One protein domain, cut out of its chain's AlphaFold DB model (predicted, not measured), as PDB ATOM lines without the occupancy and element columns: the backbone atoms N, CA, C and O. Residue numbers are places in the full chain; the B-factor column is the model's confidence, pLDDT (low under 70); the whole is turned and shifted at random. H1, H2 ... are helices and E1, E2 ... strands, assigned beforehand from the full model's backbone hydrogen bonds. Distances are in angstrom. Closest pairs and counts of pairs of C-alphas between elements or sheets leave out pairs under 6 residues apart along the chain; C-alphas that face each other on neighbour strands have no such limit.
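This is residues 17 to 138 and 333 to 347 of the 403 residues of an uncharacterized protein of Candidatus Saccharibacteria bacterium (UniProt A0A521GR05). One very long helix, H1, makes the length of this domain: its residues 17 to 45 stick out as a bare arm, and its residues 46 to 68 pack on a small, strongly twisted sheet of three strands. Past that sheet, two short helices, H2 and H3, pack near the far end of H1, and a long link leads back from H3 to the sheet, pairing with E1 at residues 114 to 115. The printed part has 137 residues, with three named helices and three named strands in the order H1, H2, H3, E1, E2, E3; the sheet runs E1, E2, E3, antiparallel throughout, and the class is mixed, helices and strands. The whole is extended, with a radius of gyration of the C-alphas of 23.1 A and spans of 88 by 37 by 21 A; without the arm, the body of 108 residues spans 43 by 33 by 21 A.

Find C-alpha 17 at (183.994, 161.905, 210.085); from there H1, residues 17 to 73, runs 83.9 A to C-alpha 73 at (256.527, 204.016, 206.605). After a tight link of 4 residues comes H2, residues 78 to 83, 10.3 A long. A long link, residues 84 to 99, leads to H3, residues 100 to 104, 5.7 A long. Read on through residues 105 to 124 to E1, residues 125 to 136, which measures 29.6 A and bends by 52 degrees at residue 128. Beyond the cut lie E2, residues 333 to 335, 7.1 A long, and E3, residues 338 to 345, 23.5 A long. E3 ends at C-alpha 345, at (239.246, 205.079, 216.724).

Begin with the sheet, where E1 and E3 are the edge strands and E2 is the inner one. E1 and E2 are antiparallel at 170 degrees; look for N 126 and O 334, 2.9 A apart, within hydrogen-bond range. E2 and E3 form a hairpin, antiparallel at 155 degrees, with N 333 and O 340 at 2.8 A and N 335 and O 338 at 2.9 A, both within hydrogen-bond range. H1 is on one face of this sheet, an arrangement of two layers, one of helix and one of strands. The closest C-alphas of H1 and E2 are those of Ala 57 and Gly 333, 3.9 A apart; for H1 and E3 they are those of Leu 54 and Lys 340, at 5.4 A. Move on along H1: with its residues 67 to 71 alone it touches H2 at a steep tilt of 56 degrees, opposite ways, the closest C-alphas being those of Cys 71 and Cys 80, 5.5 A apart. With its residues 63 to 67 alone H1 touches H3, closest at the C-alphas of Ala 67 and Phe 100, 6.8 A. H2 and H3 only just touch, with 3 pairs of C-alphas within 8 A, the closest being those of Ala 79 and Phe 100 at 5.8 A. H2 only grazes the sheet, with its residues 82 to 83, while H3 is not on it and is apart from E2 and E3. In H1 and H3 every O i to N i+4 pair is within hydrogen-bond range; in H2 0 of 2 are, but 3 of 3 O i to N i+3 pairs are.

The two C-alphas farthest apart are those of Leu 17 and Ala 76, at 87.7 A. Residues 139 to 332 are not printed, and across this cut C-alphas 138 and 333 are 25.9 A apart. Of the links that are printed whole, H2 to H3 and H3 to E1 are long. The mean pLDDT of the printed part is 88.0; look for values under 70 at residue 85, residues 96 to 97 and residues 119 to 123.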
ATOM      1  N   LEU A  17     183.961 160.616 209.404       85.88
ATOM      2  CA  LEU A  17     183.994 161.905 210.085       85.88
ATOM      3  C   LEU A  17     185.253 162.056 210.951       85.88
ATOM      4  O   LEU A  17     185.911 163.092 210.888       85.88
ATOM      5  N   SER A  18     185.650 161.013 211.690       86.75
ATOM      6  CA  SER A  18     186.887 161.042 212.480       86.75
ATOM      7  C   SER A  18     188.127 161.229 211.607       86.75
ATOM      8  O   SER A  18     188.984 162.043 211.937       86.75
ATOM      9  N   VAL A  19     188.215 160.536 210.465       90.12
ATOM     10  CA  VAL A  19     189.350 160.676 209.537       90.12
ATOM     11  C   VAL A  19     189.411 162.087 208.955       90.12
ATOM     12  O   VAL A  19     190.485 162.679 208.924       90.12
ATOM     13  N   ILE A  20     188.271 162.668 208.569       91.81
ATOM     14  CA  ILE A  20     188.215 164.052 208.076       91.81
ATOM     15  C   ILE A  20     188.692 165.034 209.152       91.81
ATOM     16  O   ILE A  20     189.529 165.888 208.863       91.81
ATOM     17  N   PHE A  21     188.233 164.893 210.399       91.88
ATOM     18  CA  PHE A  21     188.692 165.742 211.503       91.88
ATOM     19  C   PHE A  21     190.197 165.602 211.764       91.88
ATOM     20  O   PHE A  21     190.875 166.614 211.940       91.88
ATOM     21  N   PHE A  22     190.740 164.381 211.730       92.94
ATOM     22  CA  PHE A  22     192.180 164.153 211.873       92.94
ATOM     23  C   PHE A  22     192.986 164.768 210.721       92.94
ATOM     24  O   PHE A  22     194.010 165.402 210.974       92.94
ATOM     25  N   ILE A  23     192.518 164.651 209.475       93.31
ATOM     26  CA  ILE A  23     193.171 165.259 208.304       93.31
ATOM     27  C   ILE A  23     193.159 166.788 208.407       93.31
ATOM     28  O   ILE A  23     194.179 167.428 208.140       93.31
ATOM     29  N   ILE A  24     192.038 167.384 208.821       94.88
ATOM     30  CA  ILE A  24     191.926 168.836 209.021       94.88
ATOM     31  C   ILE A  24     192.884 169.292 210.125       94.88
ATOM     32  O   ILE A  24     193.654 170.229 209.919       94.88
ATOM     33  N   LEU A  25     192.888 168.607 211.273       94.94
ATOM     34  CA  LEU A  25     193.767 168.937 212.394       94.94
ATOM     35  C   LEU A  25     195.246 168.859 211.990       94.94
ATOM     36  O   LEU A  25     196.012 169.785 212.253       94.94
ATOM     37  N   MET A  26     195.642 167.784 211.306       93.25
ATOM     38  CA  MET A  26     197.025 167.582 210.880       93.25
ATOM     39  C   MET A  26     197.458 168.613 209.830       93.25
ATOM     40  O   MET A  26     198.595 169.082 209.861       93.25
ATOM     41  N   SER A  27     196.536 169.042 208.963       95.19
ATOM     42  CA  SER A  27     196.776 170.096 207.971       95.19
ATOM     43  C   SER A  27     196.996 171.464 208.631       95.19
ATOM     44  O   SER A  27     197.922 172.180 208.257       95.19
ATOM     45  N   ILE A  28     196.209 171.817 209.658       95.62
ATOM     46  CA  ILE A  28     196.388 173.067 210.425       95.62
ATOM     47  C   ILE A  28     197.750 173.084 211.129       95.62
ATOM     48  O   ILE A  28     198.460 174.093 211.092       95.62
ATOM     49  N   ILE A  29     198.138 171.964 211.744       95.31
ATOM     50  CA  ILE A  29     199.434 171.827 212.416       95.31
ATOM     51  C   ILE A  29     200.580 171.969 211.404       95.31
ATOM     52  O   ILE A  29     201.509 172.740 211.642       95.31
ATOM     53  N   ALA A  30     200.498 171.298 210.251       94.94
ATOM     54  CA  ALA A  30     201.525 171.368 209.213       94.94
ATOM     55  C   ALA A  30     201.712 172.792 208.661       94.94
ATOM     56  O   ALA A  30     202.843 173.264 208.551       94.94
ATOM     57  N   VAL A  31     200.619 173.511 208.378       95.62
ATOM     58  CA  VAL A  31     200.680 174.914 207.922       95.62
ATOM     59  C   VAL A  31     201.266 175.826 209.003       95.62
ATOM     60  O   VAL A  31     202.027 176.743 208.692       95.62
ATOM     61  N   SER A  32     200.958 175.563 210.275       94.81
ATOM     62  CA  SER A  32     201.506 176.329 211.399       94.81
ATOM     63  C   SER A  32     203.020 176.152 211.513       94.81
ATOM     64  O   SER A  32     203.740 177.146 211.601       94.81
ATOM     65  N   PHE A  33     203.516 174.913 211.439       95.00
ATOM     66  CA  PHE A  33     204.956 174.646 211.430       95.00
ATOM     67  C   PHE A  33     205.647 175.249 210.212       95.00
ATOM     68  O   PHE A  33     206.699 175.859 210.370       95.00
ATOM     69  N   LEU A  34     205.045 175.145 209.024       95.00
ATOM     70  CA  LEU A  34     205.602 175.759 207.820       95.00
ATOM     71  C   LEU A  34     205.785 177.268 208.013       95.00
ATOM     72  O   LEU A  34     206.849 177.792 207.712       95.00
ATOM     73  N   ARG A  35     204.782 177.948 208.581       94.38
ATOM     74  CA  ARG A  35     204.847 179.389 208.845       94.38
ATOM     75  C   ARG A  35     205.911 179.762 209.881       94.38
ATOM     76  O   ARG A  35     206.558 180.795 209.739       94.38
ATOM     77  N   ILE A  36     206.084 178.948 210.924       94.88
ATOM     78  CA  ILE A  36     207.146 179.155 211.920       94.88
ATOM     79  C   ILE A  36     208.512 179.013 211.249       94.88
ATOM     80  O   ILE A  36     209.328 179.923 211.347       94.88
ATOM     81  N   VAL A  37     208.724 177.932 210.495       94.81
ATOM     82  CA  VAL A  37     209.994 177.668 209.809       94.81
ATOM     83  C   VAL A  37     210.326 178.768 208.802       94.81
ATOM     84  O   VAL A  37     211.469 179.210 208.760       94.81
ATOM     85  N   THR A  38     209.358 179.262 208.022       94.31
ATOM     86  CA  THR A  38     209.616 180.362 207.075       94.31
ATOM     87  C   THR A  38     210.019 181.649 207.791       94.31
ATOM     88  O   THR A  38     210.954 182.317 207.364       94.31
ATOM     89  N   ASN A  39     209.362 181.975 208.908       95.00
ATOM     90  CA  ASN A  39     209.705 183.165 209.686       95.00
ATOM     91  C   ASN A  39     211.099 183.040 210.323       95.00
ATOM     92  O   ASN A  39     211.873 183.995 210.305       95.00
ATOM     93  N   GLU A  40     211.434 181.867 210.866       94.62
ATOM     94  CA  GLU A  40     212.761 181.604 211.432       94.62
ATOM     95  C   GLU A  40     213.850 181.662 210.357       94.62
ATOM     96  O   GLU A  40     214.904 182.246 210.593       94.62
ATOM     97  N   GLN A  41     213.597 181.132 209.157       92.12
ATOM     98  CA  GLN A  41     214.534 181.224 208.035       92.12
ATOM     99  C   GLN A  41     214.805 182.674 207.634       92.12
ATOM    100  O   GLN A  41     215.965 183.053 207.490       92.12
ATOM    101  N   GLU A  42     213.765 183.499 207.490       91.06
ATOM    102  CA  GLU A  42     213.942 184.922 207.189       91.06
ATOM    103  C   GLU A  42     214.740 185.628 208.288       91.06
ATOM    104  O   GLU A  42     215.669 186.377 207.988       91.06
ATOM    105  N   GLN A  43     214.436 185.353 209.558       92.31
ATOM    106  CA  GLN A  43     215.163 185.935 210.681       92.31
ATOM    107  C   GLN A  43     216.641 185.522 210.689       92.31
ATOM    108  O   GLN A  43     217.506 186.374 210.896       92.31
ATOM    109  N   VAL A  44     216.939 184.244 210.444       93.50
ATOM    110  CA  VAL A  44     218.312 183.726 210.382       93.50
ATOM    111  C   VAL A  44     219.076 184.349 209.217       93.50
ATOM    112  O   VAL A  44     220.204 184.791 209.411       93.50
ATOM    113  N   ILE A  45     218.462 184.456 208.036       90.38
ATOM    114  CA  ILE A  45     219.083 185.098 206.869       90.38
ATOM    115  C   ILE A  45     219.369 186.577 207.156       90.38
ATOM    116  O   ILE A  45     220.452 187.066 206.853       90.38
ATOM    117  N   GLN A  46     218.425 187.303 207.760       90.56
ATOM    118  CA  GLN A  46     218.626 188.713 208.109       90.56
ATOM    119  C   GLN A  46     219.723 188.901 209.164       90.56
ATOM    120  O   GLN A  46     220.503 189.852 209.074       90.56
ATOM    121  N   ASP A  47     219.809 188.008 210.154       93.44
ATOM    122  CA  ASP A  47     220.879 188.029 211.153       93.44
ATOM    123  C   ASP A  47     222.248 187.726 210.525       93.44
ATOM    124  O   ASP A  47     223.217 188.436 210.800       93.44
ATOM    125  N   ASP A  48     222.315 186.743 209.627       91.88
ATOM    126  CA  ASP A  48     223.532 186.386 208.894       91.88
ATOM    127  C   ASP A  48     224.016 187.540 208.001       91.88
ATOM    128  O   ASP A  48     225.146 188.003 208.150       91.88
ATOM    129  N   LEU A  49     223.130 188.131 207.188       92.19
ATOM    130  CA  LEU A  49     223.448 189.319 206.383       92.19
ATOM    131  C   LEU A  49     223.868 190.510 207.260       92.19
ATOM    132  O   LEU A  49     224.802 191.244 206.936       92.19
ATOM    133  N   SER A  50     223.211 190.711 208.402       93.31
ATOM    134  CA  SER A  50     223.574 191.762 209.359       93.31
ATOM    135  C   SER A  50     224.980 191.552 209.937       93.31
ATOM    136  O   SER A  50     225.727 192.525 210.092       93.31
ATOM    137  N   LYS A  51     225.362 190.304 210.233       92.75
ATOM    138  CA  LYS A  51     226.708 189.939 210.694       92.75
ATOM    139  C   LYS A  51     227.746 190.067 209.582       92.75
ATOM    140  O   LYS A  51     228.798 190.649 209.845       92.75
ATOM    141  N   GLY A  52     227.438 189.626 208.364       92.44
ATOM    142  CA  GLY A  52     228.302 189.779 207.190       92.44
ATOM    143  C   GLY A  52     228.588 191.249 206.876       92.44
ATOM    144  O   GLY A  52     229.740 191.657 206.752       92.44
ATOM    145  N   ALA A  53     227.560 192.105 206.887       93.81
ATOM    146  CA  ALA A  53     227.727 193.547 206.687       93.81
ATOM    147  C   ALA A  53     228.587 194.194 207.790       93.81
ATOM    148  O   ALA A  53     229.403 195.077 207.516       93.81
ATOM    149  N   LEU A  54     228.435 193.750 209.046       94.50
ATOM    150  CA  LEU A  54     229.269 194.205 210.160       94.50
ATOM    151  C   LEU A  54     230.725 193.740 210.005       94.50
ATOM    152  O   LEU A  54     231.640 194.522 210.258       94.50
ATOM    153  N   ALA A  55     230.948 192.490 209.597       93.38
ATOM    154  CA  ALA A  55     232.278 191.950 209.337       93.38
ATOM    155  C   ALA A  55     232.968 192.714 208.199       93.38
ATOM    156  O   ALA A  55     234.107 193.145 208.366       93.38
ATOM    157  N   ALA A  56     232.250 193.002 207.111       93.50
ATOM    158  CA  ALA A  56     232.760 193.810 206.009       93.50
ATOM    159  C   ALA A  56     233.165 195.228 206.456       93.50
ATOM    160  O   ALA A  56     234.237 195.708 206.087       93.50
ATOM    161  N   ALA A  57     232.359 195.881 207.303       95.38
ATOM    162  CA  ALA A  57     232.701 197.188 207.871       95.38
ATOM    163  C   ALA A  57     233.958 197.121 208.763       95.38
ATOM    164  O   ALA A  57     234.802 198.014 208.725       95.38
ATOM    165  N   ARG A  58     234.127 196.049 209.550       94.31
ATOM    166  CA  ARG A  58     235.344 195.839 210.356       94.31
ATOM    167  C   ARG A  58     236.579 195.641 209.479       94.31
ATOM    168  O   ARG A  58     237.612 196.230 209.779       94.31
ATOM    169  N   SER A  59     236.467 194.893 208.383       93.19
ATOM    170  CA  SER A  59     237.560 194.743 207.413       93.19
ATOM    171  C   SER A  59     237.988 196.089 206.826       93.19
ATOM    172  O   SER A  59     239.180 196.369 206.764       93.19
ATOM    173  N   GLY A  60     237.037 196.977 206.510       93.19
ATOM    174  CA  GLY A  60     237.352 198.334 206.053       93.19
ATOM    175  C   GLY A  60     238.143 199.165 207.077       93.19
ATOM    176  O   GLY A  60     239.015 199.944 206.691       93.19
ATOM    177  N   VAL A  61     237.895 198.974 208.379       93.94
ATOM    178  CA  VAL A  61     238.685 199.595 209.463       93.94
ATOM    179  C   VAL A  61     240.105 199.015 209.529       93.94
ATOM    180  O   VAL A  61     241.068 199.767 209.695       93.94
ATOM    181  N   GLU A  62     240.269 197.702 209.360       91.94
ATOM    182  CA  GLU A  62     241.596 197.069 209.344       91.94
ATOM    183  C   GLU A  62     242.411 197.458 208.101       91.94
ATOM    184  O   GLU A  62     243.605 197.751 208.205       91.94
ATOM    185  N   ASP A  63     241.781 197.573 206.932       91.88
ATOM    186  CA  ASP A  63     242.452 198.076 205.731       91.88
ATOM    187  C   ASP A  63     242.820 199.559 205.863       91.88
ATOM    188  O   ASP A  63     243.899 199.968 205.425       91.88
ATOM    189  N   ALA A  64     241.997 200.373 206.534       91.88
ATOM    190  CA  ALA A  64     242.357 201.749 206.883       91.88
ATOM    191  C   ALA A  64     243.586 201.811 207.801       91.88
ATOM    192  O   ALA A  64     244.476 202.638 207.594       91.88
ATOM    193  N   LYS A  65     243.684 200.907 208.786       90.31
ATOM    194  CA  LYS A  65     244.870 200.776 209.644       90.31
ATOM    195  C   LYS A  65     246.115 200.423 208.830       90.31
ATOM    196  O   LYS A  65     247.174 201.015 209.047       90.31
ATOM    197  N   ARG A  66     245.993 199.499 207.871       90.19
ATOM    198  CA  ARG A  66     247.079 199.143 206.940       90.19
ATOM    199  C   ARG A  66     247.490 200.337 206.075       90.19
ATOM    200  O   ARG A  66     248.687 200.564 205.909       90.19
ATOM    201  N   ALA A  67     246.535 201.123 205.578       90.44
ATOM    202  CA  ALA A  67     246.796 202.338 204.802       90.44
ATOM    203  C   ALA A  67     247.549 203.405 205.621       90.44
ATOM    204  O   ALA A  67     248.541 203.964 205.148       90.44
ATOM    205  N   LEU A  68     247.126 203.641 206.869       89.62
ATOM    206  CA  LEU A  68     247.804 204.547 207.803       89.62
ATOM    207  C   LEU A  68     249.243 204.098 208.082       89.62
ATOM    208  O   LEU A  68     250.176 204.892 207.953       89.62
ATOM    209  N   LEU A  69     249.441 202.813 208.392       88.44
ATOM    210  CA  LEU A  69     250.770 202.252 208.630       88.44
ATOM    211  C   LEU A  69     251.667 202.357 207.390       88.44
ATOM    212  O   LEU A  69     252.825 202.757 207.502       88.44
ATOM    213  N   TYR A  70     251.137 202.046 206.204       89.06
ATOM    214  CA  TYR A  70     251.881 202.153 204.950       89.06
ATOM    215  C   TYR A  70     252.407 203.573 204.724       89.06
ATOM    216  O   TYR A  70     253.576 203.744 204.380       89.06
ATOM    217  N   CYS A  71     251.574 204.584 204.967       89.25
ATOM    218  CA  CYS A  71     251.949 205.982 204.771       89.25
ATOM    219  C   CYS A  71     252.870 206.543 205.834       89.25
ATOM    220  O   CYS A  71     253.683 207.415 205.538       89.25
ATOM    221  N   ARG A  72     252.802 206.005 207.049       85.50
ATOM    222  CA  ARG A  72     253.800 206.291 208.074       85.50
ATOM    223  C   ARG A  72     255.191 205.815 207.646       85.50
ATOM    224  O   ARG A  72     256.165 206.533 207.834       85.50
ATOM    225  N   LEU A  73     255.271 204.615 207.068       86.56
ATOM    226  CA  LEU A  73     256.527 204.016 206.605       86.56
ATOM    227  C   LEU A  73     257.013 204.614 205.273       86.56
ATOM    228  O   LEU A  73     258.213 204.654 205.023       86.56
ATOM    229  N   ASN A  74     256.094 205.092 204.428       88.38
ATOM    230  CA  ASN A  74     256.380 205.624 203.094       88.38
ATOM    231  C   ASN A  74     255.711 206.998 202.891       88.38
ATOM    232  O   ASN A  74     254.790 207.118 202.081       88.38
ATOM    233  N   PRO A  75     256.162 208.059 203.585       84.00
ATOM    234  CA  PRO A  75     255.477 209.357 203.583       84.00
ATOM    235  C   PRO A  75     255.451 210.045 202.209       84.00
ATOM    236  O   PRO A  75     254.564 210.850 201.941       84.00
ATOM    237  N   ALA A  76     256.398 209.718 201.325       85.94
ATOM    238  CA  ALA A  76     256.468 210.254 199.964       85.94
ATOM    239  C   ALA A  76     255.621 209.469 198.943       85.94
ATOM    240  O   ALA A  76     255.581 209.841 197.769       85.94
ATOM    241  N   ALA A  77     254.967 208.373 199.348       86.88
ATOM    242  CA  ALA A  77     254.152 207.584 198.435       86.88
ATOM    243  C   ALA A  77     252.912 208.378 198.007       86.88
ATOM    244  O   ALA A  77     252.173 208.920 198.828       86.88
ATOM    245  N   SER A  78     252.642 208.403 196.705       83.88
ATOM    246  CA  SER A  78     251.555 209.207 196.141       83.88
ATOM    247  C   SER A  78     250.160 208.761 196.608       83.88
ATOM    248  O   SER A  78     249.254 209.585 196.720       83.88
ATOM    249  N   ALA A  79     250.003 207.485 196.985       84.38
ATOM    250  CA  ALA A  79     248.790 206.964 197.617       84.38
ATOM    251  C   ALA A  79     248.468 207.664 198.951       84.38
ATOM    252  O   ALA A  79     247.302 207.790 199.304       84.38
ATOM    253  N   CYS A  80     249.460 208.194 199.670       87.12
ATOM    254  CA  CYS A  80     249.250 208.838 200.968       87.12
ATOM    255  C   CYS A  80     248.502 210.166 200.887       87.12
ATOM    256  O   CYS A  80     247.861 210.562 201.858       87.12
ATOM    257  N   ALA A  81     248.470 210.798 199.711       82.12
ATOM    258  CA  ALA A  81     247.592 211.936 199.456       82.12
ATOM    259  C   ALA A  81     246.096 211.572 199.586       82.12
ATOM    260  O   ALA A  81     245.262 212.452 199.795       82.12
ATOM    261  N   MET A  82     245.742 210.282 199.502       79.38
ATOM    262  CA  MET A  82     244.367 209.794 199.664       79.38
ATOM    263  C   MET A  82     243.879 209.761 201.111       79.38
ATOM    264  O   MET A  82     242.676 209.631 201.315       79.38
ATOM    265  N   LEU A  83     244.774 209.874 202.100       82.75
ATOM    266  CA  LEU A  83     244.410 209.867 203.523       82.75
ATOM    267  C   LEU A  83     243.734 211.159 203.987       82.75
ATOM    268  O   LEU A  83     243.153 211.183 205.071       82.75
ATOM    269  N   ALA A  84     243.803 212.227 203.188       73.75
ATOM    270  CA  ALA A  84     243.026 213.431 203.442       73.75
ATOM    271  C   ALA A  84     241.536 213.065 203.519       73.75
ATOM    272  O   ALA A  84     241.080 212.188 202.792       73.75
ATOM    273  N   ASN A  85     240.780 213.719 204.403       68.31
ATOM    274  CA  ASN A  85     239.386 213.383 204.696       68.31
ATOM    275  C   ASN A  85     238.486 213.550 203.448       68.31
ATOM    276  O   ASN A  85     237.945 214.627 203.191       68.31
ATOM    277  N   ARG A  86     238.396 212.501 202.621       80.31
ATOM    278  CA  ARG A  86     237.649 212.481 201.359       80.31
ATOM    279  C   ARG A  86     236.218 212.009 201.603       80.31
ATOM    280  O   ARG A  86     236.021 211.073 202.376       80.31
ATOM    281  N   PRO A  87     235.226 212.574 200.894       85.00
ATOM    282  CA  PRO A  87     233.873 212.036 200.918       85.00
ATOM    283  C   PRO A  87     233.844 210.606 200.358       85.00
ATOM    284  O   PRO A  87     234.719 210.216 199.576       85.00
ATOM    285  N   CYS A  88     232.819 209.836 200.736       87.19
ATOM    286  CA  CYS A  88     232.586 208.489 200.209       87.19
ATOM    287  C   CYS A  88     232.670 208.470 198.666       87.19
ATOM    288  O   CYS A  88     232.126 209.377 198.030       87.19
ATOM    289  N   PRO A  89     233.342 207.474 198.051       83.94
ATOM    290  CA  PRO A  89     233.785 206.193 198.629       83.94
ATOM    291  C   PRO A  89     235.067 206.256 199.488       83.94
ATOM    292  O   PRO A  89     235.469 205.248 200.070       83.94
ATOM    293  N   GLY A  90     235.663 207.442 199.654       86.94
ATOM    294  CA  GLY A  90     236.691 207.709 200.660       86.94
ATOM    295  C   GLY A  90     238.112 207.354 200.217       86.94
ATOM    296  O   GLY A  90     238.491 207.589 199.069       86.94
ATOM    297  N   VAL A  91     238.927 206.824 201.132       87.44
ATOM    298  CA  VAL A  91     240.377 206.625 200.924       87.44
ATOM    299  C   VAL A  91     240.700 205.538 199.894       87.44
ATOM    300  O   VAL A  91     241.754 205.577 199.264       87.44
ATOM    301  N   PHE A  92     239.777 204.597 199.679       87.00
ATOM    302  CA  PHE A  92     239.904 203.525 198.687       87.00
ATOM    303  C   PHE A  92     239.212 203.850 197.361       87.00
ATOM    304  O   PHE A  92     239.013 202.954 196.547       87.00
ATOM    305  N   ALA A  93     238.849 205.113 197.120       82.62
ATOM    306  CA  ALA A  93     238.381 205.562 195.815       82.62
ATOM    307  C   ALA A  93     239.483 205.442 194.748       82.62
ATOM    308  O   ALA A  93     240.675 205.495 195.058       82.62
ATOM    309  N   ASP A  94     239.083 205.356 193.479       76.81
ATOM    310  CA  ASP A  94     240.042 205.473 192.383       76.81
ATOM    311  C   ASP A  94     240.662 206.857 192.359       76.81
ATOM    312  O   ASP A  94     239.967 207.877 192.419       76.81
ATOM    313  N   ASN A  95     241.982 206.890 192.215       72.56
ATOM    314  CA  ASN A  95     242.694 208.126 191.978       72.56
ATOM    315  C   ASN A  95     243.859 207.901 191.002       72.56
ATOM    316  O   ASN A  95     244.716 207.056 191.273       72.56
ATOM    317  N   PRO A  96     243.946 208.686 189.910       67.81
ATOM    318  CA  PRO A  96     245.068 208.637 188.974       67.81
ATOM    319  C   PRO A  96     246.435 208.965 189.595       67.81
ATOM    320  O   PRO A  96     247.456 208.592 189.028       67.81
ATOM    321  N   THR A  97     246.486 209.647 190.746       66.38
ATOM    322  CA  THR A  97     247.756 209.954 191.437       66.38
ATOM    323  C   THR A  97     248.255 208.826 192.340       66.38
ATOM    324  O   THR A  97     249.426 208.836 192.700       66.38
ATOM    325  N   GLY A  98     247.434 207.829 192.674       70.25
ATOM    326  CA  GLY A  98     247.832 206.693 193.510       70.25
ATOM    327  C   GLY A  98     246.635 206.059 194.206       70.25
ATOM    328  O   GLY A  98     245.774 206.763 194.731       70.25
ATOM    329  N   ASN A  99     246.578 204.728 194.222       82.31
ATOM    330  CA  ASN A  99     245.451 203.971 194.752       82.31
ATOM    331  C   ASN A  99     245.899 202.991 195.847       82.31
ATOM    332  O   ASN A  99     246.704 202.086 195.631       82.31
ATOM    333  N   PHE A 100     245.312 203.111 197.037       86.44
ATOM    334  CA  PHE A 100     245.548 202.133 198.103       86.44
ATOM    335  C   PHE A 100     245.100 200.719 197.718       86.44
ATOM    336  O   PHE A 100     245.624 199.754 198.257       86.44
ATOM    337  N   GLN A 101     244.183 200.588 196.757       85.25
ATOM    338  CA  GLN A 101     243.727 199.299 196.247       85.25
ATOM    339  C   GLN A 101     244.886 198.452 195.703       85.25
ATOM    340  O   GLN A 101     245.068 197.322 196.140       85.25
ATOM    341  N   THR A 102     245.709 198.997 194.799       84.38
ATOM    342  CA  THR A 102     246.847 198.260 194.226       84.38
ATOM    343  C   THR A 102     247.953 198.061 195.256       84.38
ATOM    344  O   THR A 102     248.529 196.982 195.328       84.38
ATOM    345  N   VAL A 103     248.212 199.073 196.090       85.50
ATOM    346  CA  VAL A 103     249.253 199.010 197.128       85.50
ATOM    347  C   VAL A 103     248.952 197.936 198.178       85.50
ATOM    348  O   VAL A 103     249.857 197.229 198.612       85.50
ATOM    349  N   LEU A 104     247.691 197.810 198.596       87.62
ATOM    350  CA  LEU A 104     247.269 196.882 199.649       87.62
ATOM    351  C   LEU A 104     246.721 195.552 199.108       87.62
ATOM    352  O   LEU A 104     246.398 194.674 199.912       87.62
ATOM    353  N   GLY A 105     246.634 195.399 197.782       86.62
ATOM    354  CA  GLY A 105     246.122 194.199 197.114       86.62
ATOM    355  C   GLY A 105     244.619 193.982 197.312       86.62
ATOM    356  O   GLY A 105     244.185 192.850 197.495       86.62
ATOM    357  N   LEU A 106     243.830 195.058 197.334       88.19
ATOM    358  CA  LEU A 106     242.390 194.996 197.583       88.19
ATOM    359  C   LEU A 106     241.625 194.560 196.328       88.19
ATOM    360  O   LEU A 106     241.886 195.050 195.228       88.19
ATOM    361  N   ASN A 107     240.635 193.684 196.507       87.00
ATOM    362  CA  ASN A 107     239.776 193.217 195.424       87.00
ATOM    363  C   ASN A 107     238.616 194.191 195.191       87.00
ATOM    364  O   ASN A 107     237.650 194.223 195.955       87.00
ATOM    365  N   ARG A 108     238.702 194.987 194.128       86.44
ATOM    366  CA  ARG A 108     237.651 195.937 193.775       86.44
ATOM    367  C   ARG A 108     236.593 195.304 192.881       86.44
ATOM    368  O   ARG A 108     236.905 194.703 191.858       86.44
ATOM    369  N   LEU A 109     235.337 195.500 193.257       84.94
ATOM    370  CA  LEU A 109     234.173 195.039 192.516       84.94
ATOM    371  C   LEU A 109     233.745 196.079 191.468       84.94
ATOM    372  O   LEU A 109     234.103 197.255 191.544       84.94
ATOM    373  N   GLY A 110     232.953 195.650 190.481       79.75
ATOM    374  CA  GLY A 110     232.508 196.508 189.372       79.75
ATOM    375  C   GLY A 110     231.620 197.691 189.785       79.75
ATOM    376  O   GLY A 110     231.487 198.644 189.024       79.75
ATOM    377  N   ASP A 111     231.047 197.660 190.990       80.44
ATOM    378  CA  ASP A 111     230.290 198.770 191.588       80.44
ATOM    379  C   ASP A 111     231.178 199.770 192.358       80.44
ATOM    380  O   ASP A 111     230.682 200.722 192.959       80.44
ATOM    381  N   GLY A 112     232.497 199.564 192.341       82.38
ATOM    382  CA  GLY A 112     233.486 200.405 193.000       82.38
ATOM    383  C   GLY A 112     233.724 200.088 194.477       82.38
ATOM    384  O   GLY A 112     234.632 200.687 195.058       82.38
ATOM    385  N   SER A 113     232.961 199.160 195.064       88.75
ATOM    386  CA  SER A 113     233.164 198.671 196.430       88.75
ATOM    387  C   SER A 113     234.339 197.693 196.520       88.75
ATOM    388  O   SER A 113     234.830 197.190 195.505       88.75
ATOM    389  N   ILE A 114     234.811 197.425 197.737       90.19
ATOM    390  CA  ILE A 114     235.872 196.445 197.972       90.19
ATOM    391  C   ILE A 114     235.257 195.168 198.530       90.19
ATOM    392  O   ILE A 114     234.601 195.199 199.573       90.19
ATOM    393  N   GLY A 115     235.463 194.061 197.819       88.94
ATOM    394  CA  GLY A 115     234.992 192.742 198.216       88.94
ATOM    395  C   GLY A 115     235.787 192.198 199.399       88.94
ATOM    396  O   GLY A 115     237.010 192.333 199.452       88.94
ATOM    397  N   VAL A 116     235.079 191.572 200.335       86.50
ATOM    398  CA  VAL A 116     235.643 190.916 201.516       86.50
ATOM    399  C   VAL A 116     235.415 189.411 201.391       86.50
ATOM    400  O   VAL A 116     234.373 188.972 200.912       86.50
ATOM    401  N   GLY A 117     236.397 188.619 201.822       77.25
ATOM    402  CA  GLY A 117     236.335 187.162 201.749       77.25
ATOM    403  C   GLY A 117     236.925 186.589 200.461       77.25
ATOM    404  O   GLY A 117     237.641 187.261 199.717       77.25
ATOM    405  N   ASP A 118     236.675 185.302 200.245       72.00
ATOM    406  CA  ASP A 118     237.206 184.571 199.100       72.00
ATOM    407  C   ASP A 118     236.480 185.006 197.813       72.00
ATOM    408  O   ASP A 118     235.261 184.846 197.728       72.00
ATOM    409  N   PRO A 119     237.186 185.517 196.788       66.12
ATOM    410  CA  PRO A 119     236.567 185.933 195.529       66.12
ATOM    411  C   PRO A 119     235.848 184.794 194.787       66.12
ATOM    412  O   PRO A 119     235.038 185.068 193.902       66.12
ATOM    413  N   THR A 120     236.125 183.530 195.125       66.25
ATOM    414  CA  THR A 120     235.430 182.364 194.562       66.25
ATOM    415  C   THR A 120     234.088 182.078 195.243       66.25
ATOM    416  O   THR A 120     233.193 181.517 194.609       66.25
ATOM    417  N   ASN A 121     233.911 182.523 196.491       63.16
ATOM    418  CA  ASN A 121     232.693 182.356 197.277       63.16
ATOM    419  C   ASN A 121     232.009 183.718 197.429       63.16
ATOM    420  O   ASN A 121     232.282 184.484 198.350       63.16
ATOM    421  N   ASN A 122     231.126 184.038 196.480       65.25
ATOM    422  CA  ASN A 122     230.420 185.315 196.427       65.25
ATOM    423  C   ASN A 122     229.341 185.425 197.522       65.25
ATOM    424  O   ASN A 122     228.145 185.391 197.238       65.25
ATOM    425  N   ASN A 123     229.768 185.626 198.766       68.00
ATOM    426  CA  ASN A 123     228.884 185.973 199.882       68.00
ATOM    427  C   ASN A 123     228.355 187.417 199.771       68.00
ATOM    428  O   ASN A 123     227.593 187.875 200.618       68.00
ATOM    429  N   ASN A 124     228.747 188.141 198.714       81.44
ATOM    430  CA  ASN A 124     228.372 189.522 198.435       81.44
ATOM    431  C   ASN A 124     228.650 190.481 199.609       81.44
ATOM    432  O   ASN A 124     227.940 191.473 199.800       81.44
ATOM    433  N   GLU A 125     229.681 190.160 200.391       90.44
ATOM    434  CA  GLU A 125     230.199 190.971 201.484       90.44
ATOM    435  C   GLU A 125     231.219 191.960 200.934       90.44
ATOM    436  O   GLU A 125     232.189 191.596 200.265       90.44
ATOM    437  N   ARG A 126     230.989 193.241 201.190       92.44
ATOM    438  CA  ARG A 126     231.815 194.321 200.655       92.44
ATOM    439  C   ARG A 126     231.709 195.555 201.518       92.44
ATOM    440  O   ARG A 126     230.664 195.803 202.110       92.44
ATOM    441  N   TYR A 127     232.747 196.372 201.565       94.00
ATOM    442  CA  TYR A 127     232.634 197.713 202.134       94.00
ATOM    443  C   TYR A 127     232.655 198.762 201.027       94.00
ATOM    444  O   TYR A 127     233.387 198.662 200.042       94.00
ATOM    445  N   THR A 128     231.786 199.759 201.163       92.06
ATOM    446  CA  THR A 128     231.489 200.740 200.108       92.06
ATOM    447  C   THR A 128     232.076 202.112 200.400       92.06
ATOM    448  O   THR A 128     232.306 202.894 199.482       92.06
ATOM    449  N   CYS A 129     232.325 202.419 201.672       92.62
ATOM    450  CA  CYS A 129     232.915 203.682 202.073       92.62
ATOM    451  C   CYS A 129     233.852 203.490 203.257       92.62
ATOM    452  O   CYS A 129     233.484 202.839 204.235       92.62
ATOM    453  N   VAL A 130     235.045 204.080 203.159       93.38
ATOM    454  CA  VAL A 130     235.987 204.196 204.273       93.38
ATOM    455  C   VAL A 130     236.578 205.598 204.280       93.38
ATOM    456  O   VAL A 130     237.313 205.964 203.361       93.38
ATOM    457  N   THR A 131     236.285 206.383 205.310       92.50
ATOM    458  CA  THR A 131     236.865 207.721 205.499       92.50
ATOM    459  C   THR A 131     237.745 207.744 206.736       92.50
ATOM    460  O   THR A 131     237.420 207.108 207.737       92.50
ATOM    461  N   ILE A 132     238.849 208.485 206.669       91.69
ATOM    462  CA  ILE A 132     239.825 208.582 207.752       91.69
ATOM    463  C   ILE A 132     239.983 210.050 208.137       91.69
ATOM    464  O   ILE A 132     240.370 210.886 207.322       91.69
ATOM    465  N   SER A 133     239.718 210.350 209.403       91.25
ATOM    466  CA  SER A 133     240.061 211.619 210.033       91.25
ATOM    467  C   SER A 133     241.353 211.429 210.817       91.25
ATOM    468  O   SER A 133     241.340 210.958 211.953       91.25
ATOM    469  N   GLN A 134     242.486 211.762 210.191       88.62
ATOM    470  CA  GLN A 134     243.812 211.626 210.812       88.62
ATOM    471  C   GLN A 134     243.980 212.511 212.048       88.62
ATOM    472  O   GLN A 134     244.601 212.105 213.030       88.62
ATOM    473  N   ASN A 135     243.425 213.721 211.982       91.06
ATOM    474  CA  ASN A 135     243.493 214.687 213.063       91.06
ATOM    475  C   ASN A 135     242.189 214.654 213.845       91.06
ATOM    476  O   ASN A 135     241.112 214.813 213.266       91.06
ATOM    477  N   THR A 136     242.290 214.467 215.154       93.00
ATOM    478  CA  THR A 136     241.136 214.354 216.048       93.00
ATOM    479  C   THR A 136     241.166 215.457 217.101       93.00
ATOM    480  O   THR A 136     242.241 215.903 217.503       93.00
ATOM    481  N   PRO A 137     240.004 215.961 217.548       94.19
ATOM    482  CA  PRO A 137     239.958 217.017 218.561       94.19
ATOM    483  C   PRO A 137     240.425 216.526 219.939       94.19
ATOM    484  O   PRO A 137     240.839 217.323 220.776       94.19
ATOM    485  N   ASP A 138     240.353 215.218 220.173       94.50
ATOM    486  CA  ASP A 138     240.601 214.590 221.455       94.50
ATOM    487  C   ASP A 138     241.173 213.175 221.311       94.50
ATOM    488  O   ASP A 138     241.031 212.509 220.285       94.50
ATOM    489  N   GLY A 333     230.054 198.845 205.688       94.75
ATOM    490  CA  GLY A 333     229.987 197.495 205.143       94.75
ATOM    491  C   GLY A 333     228.589 197.145 204.649       94.75
ATOM    492  O   GLY A 333     227.587 197.707 205.100       94.75
ATOM    493  N   ALA A 334     228.530 196.204 203.721       93.19
ATOM    494  CA  ALA A 334     227.325 195.702 203.097       93.19
ATOM    495  C   ALA A 334     227.428 194.187 202.899       93.19
ATOM    496  O   ALA A 334     228.487 193.678 202.536       93.19
ATOM    497  N   ALA A 335     226.316 193.492 203.103       92.31
ATOM    498  CA  ALA A 335     226.110 192.117 202.670       92.31
ATOM    499  C   ALA A 335     224.767 192.072 201.945       92.31
ATOM    500  O   ALA A 335     223.719 192.342 202.538       92.31
ATOM    501  N   ALA A 336     224.806 191.821 200.637       86.94
ATOM    502  CA  ALA A 336     223.649 191.991 199.760       86.94
ATOM    503  C   ALA A 336     222.995 193.384 199.891       86.94
ATOM    504  O   ALA A 336     223.568 194.376 199.445       86.94
ATOM    505  N   ASN A 337     221.795 193.462 200.466       87.88
ATOM    506  CA  ASN A 337     221.022 194.690 200.662       87.88
ATOM    507  C   ASN A 337     221.050 195.216 202.111       87.88
ATOM    508  O   ASN A 337     220.382 196.206 202.410       87.88
ATOM    509  N   VAL A 338     221.800 194.571 203.008       91.94
ATOM    510  CA  VAL A 338     221.940 194.986 204.407       91.94
ATOM    511  C   VAL A 338     223.224 195.783 204.573       91.94
ATOM    512  O   VAL A 338     224.285 195.355 204.129       91.94
ATOM    513  N   TYR A 339     223.134 196.928 205.251       94.12
ATOM    514  CA  TYR A 339     224.259 197.835 205.482       94.12
ATOM    515  C   TYR A 339     224.529 198.014 206.974       94.12
ATOM    516  O   TYR A 339     223.603 198.105 207.786       94.12
ATOM    517  N   LYS A 340     225.809 198.121 207.339       95.81
ATOM    518  CA  LYS A 340     226.267 198.458 208.692       95.81
ATOM    519  C   LYS A 340     227.374 199.498 208.615       95.81
ATOM    520  O   LYS A 340     228.300 199.362 207.824       95.81
ATOM    521  N   ARG A 341     227.289 200.518 209.466       95.69
ATOM    522  CA  ARG A 341     228.314 201.553 209.618       95.69
ATOM    523  C   ARG A 341     228.990 201.401 210.974       95.69
ATOM    524  O   ARG A 341     228.304 201.210 211.976       95.69
ATOM    525  N   ILE A 342     230.314 201.477 210.995       95.25
ATOM    526  CA  ILE A 342     231.131 201.425 212.207       95.25
ATOM    527  C   ILE A 342     232.027 202.656 212.224       95.25
ATOM    528  O   ILE A 342     232.785 202.885 211.284       95.25
ATOM    529  N   LEU A 343     231.972 203.395 213.330       94.75
ATOM    530  CA  LEU A 343     232.943 204.426 213.664       94.75
ATOM    531  C   LEU A 343     233.925 203.841 214.679       94.75
ATOM    532  O   LEU A 343     233.511 203.361 215.736       94.75
ATOM    533  N   SER A 344     235.210 203.848 214.352       92.81
ATOM    534  CA  SER A 344     236.262 203.277 215.187       92.81
ATOM    535  C   SER A 344     237.435 204.234 215.298       92.81
ATOM    536  O   SER A 344     237.832 204.868 214.325       92.81
ATOM    537  N   ARG A 345     238.024 204.318 216.487       91.44
ATOM    538  CA  ARG A 345     239.246 205.079 216.724       91.44
ATOM    539  C   ARG A 345     240.420 204.131 216.787       91.44
ATOM    540  O   ARG A 345     240.426 203.187 217.575       91.44
ATOM    541  N   ILE A 346     241.410 204.381 215.945       88.06
ATOM    542  CA  ILE A 346     242.538 203.481 215.775       88.06
ATOM    543  C   ILE A 346     243.715 204.030 216.557       88.06
ATOM    544  O   ILE A 346     244.177 205.147 216.339       88.06
ATOM    545  N   GLN A 347     244.232 203.196 217.447       77.75
ATOM    546  CA  GLN A 347     245.574 203.359 217.971       77.75
ATOM    547  C   GLN A 347     246.477 202.473 217.122       77.75
ATOM    548  O   GLN A 347     246.323 201.250 217.080       77.75
TER     549      GLN A 347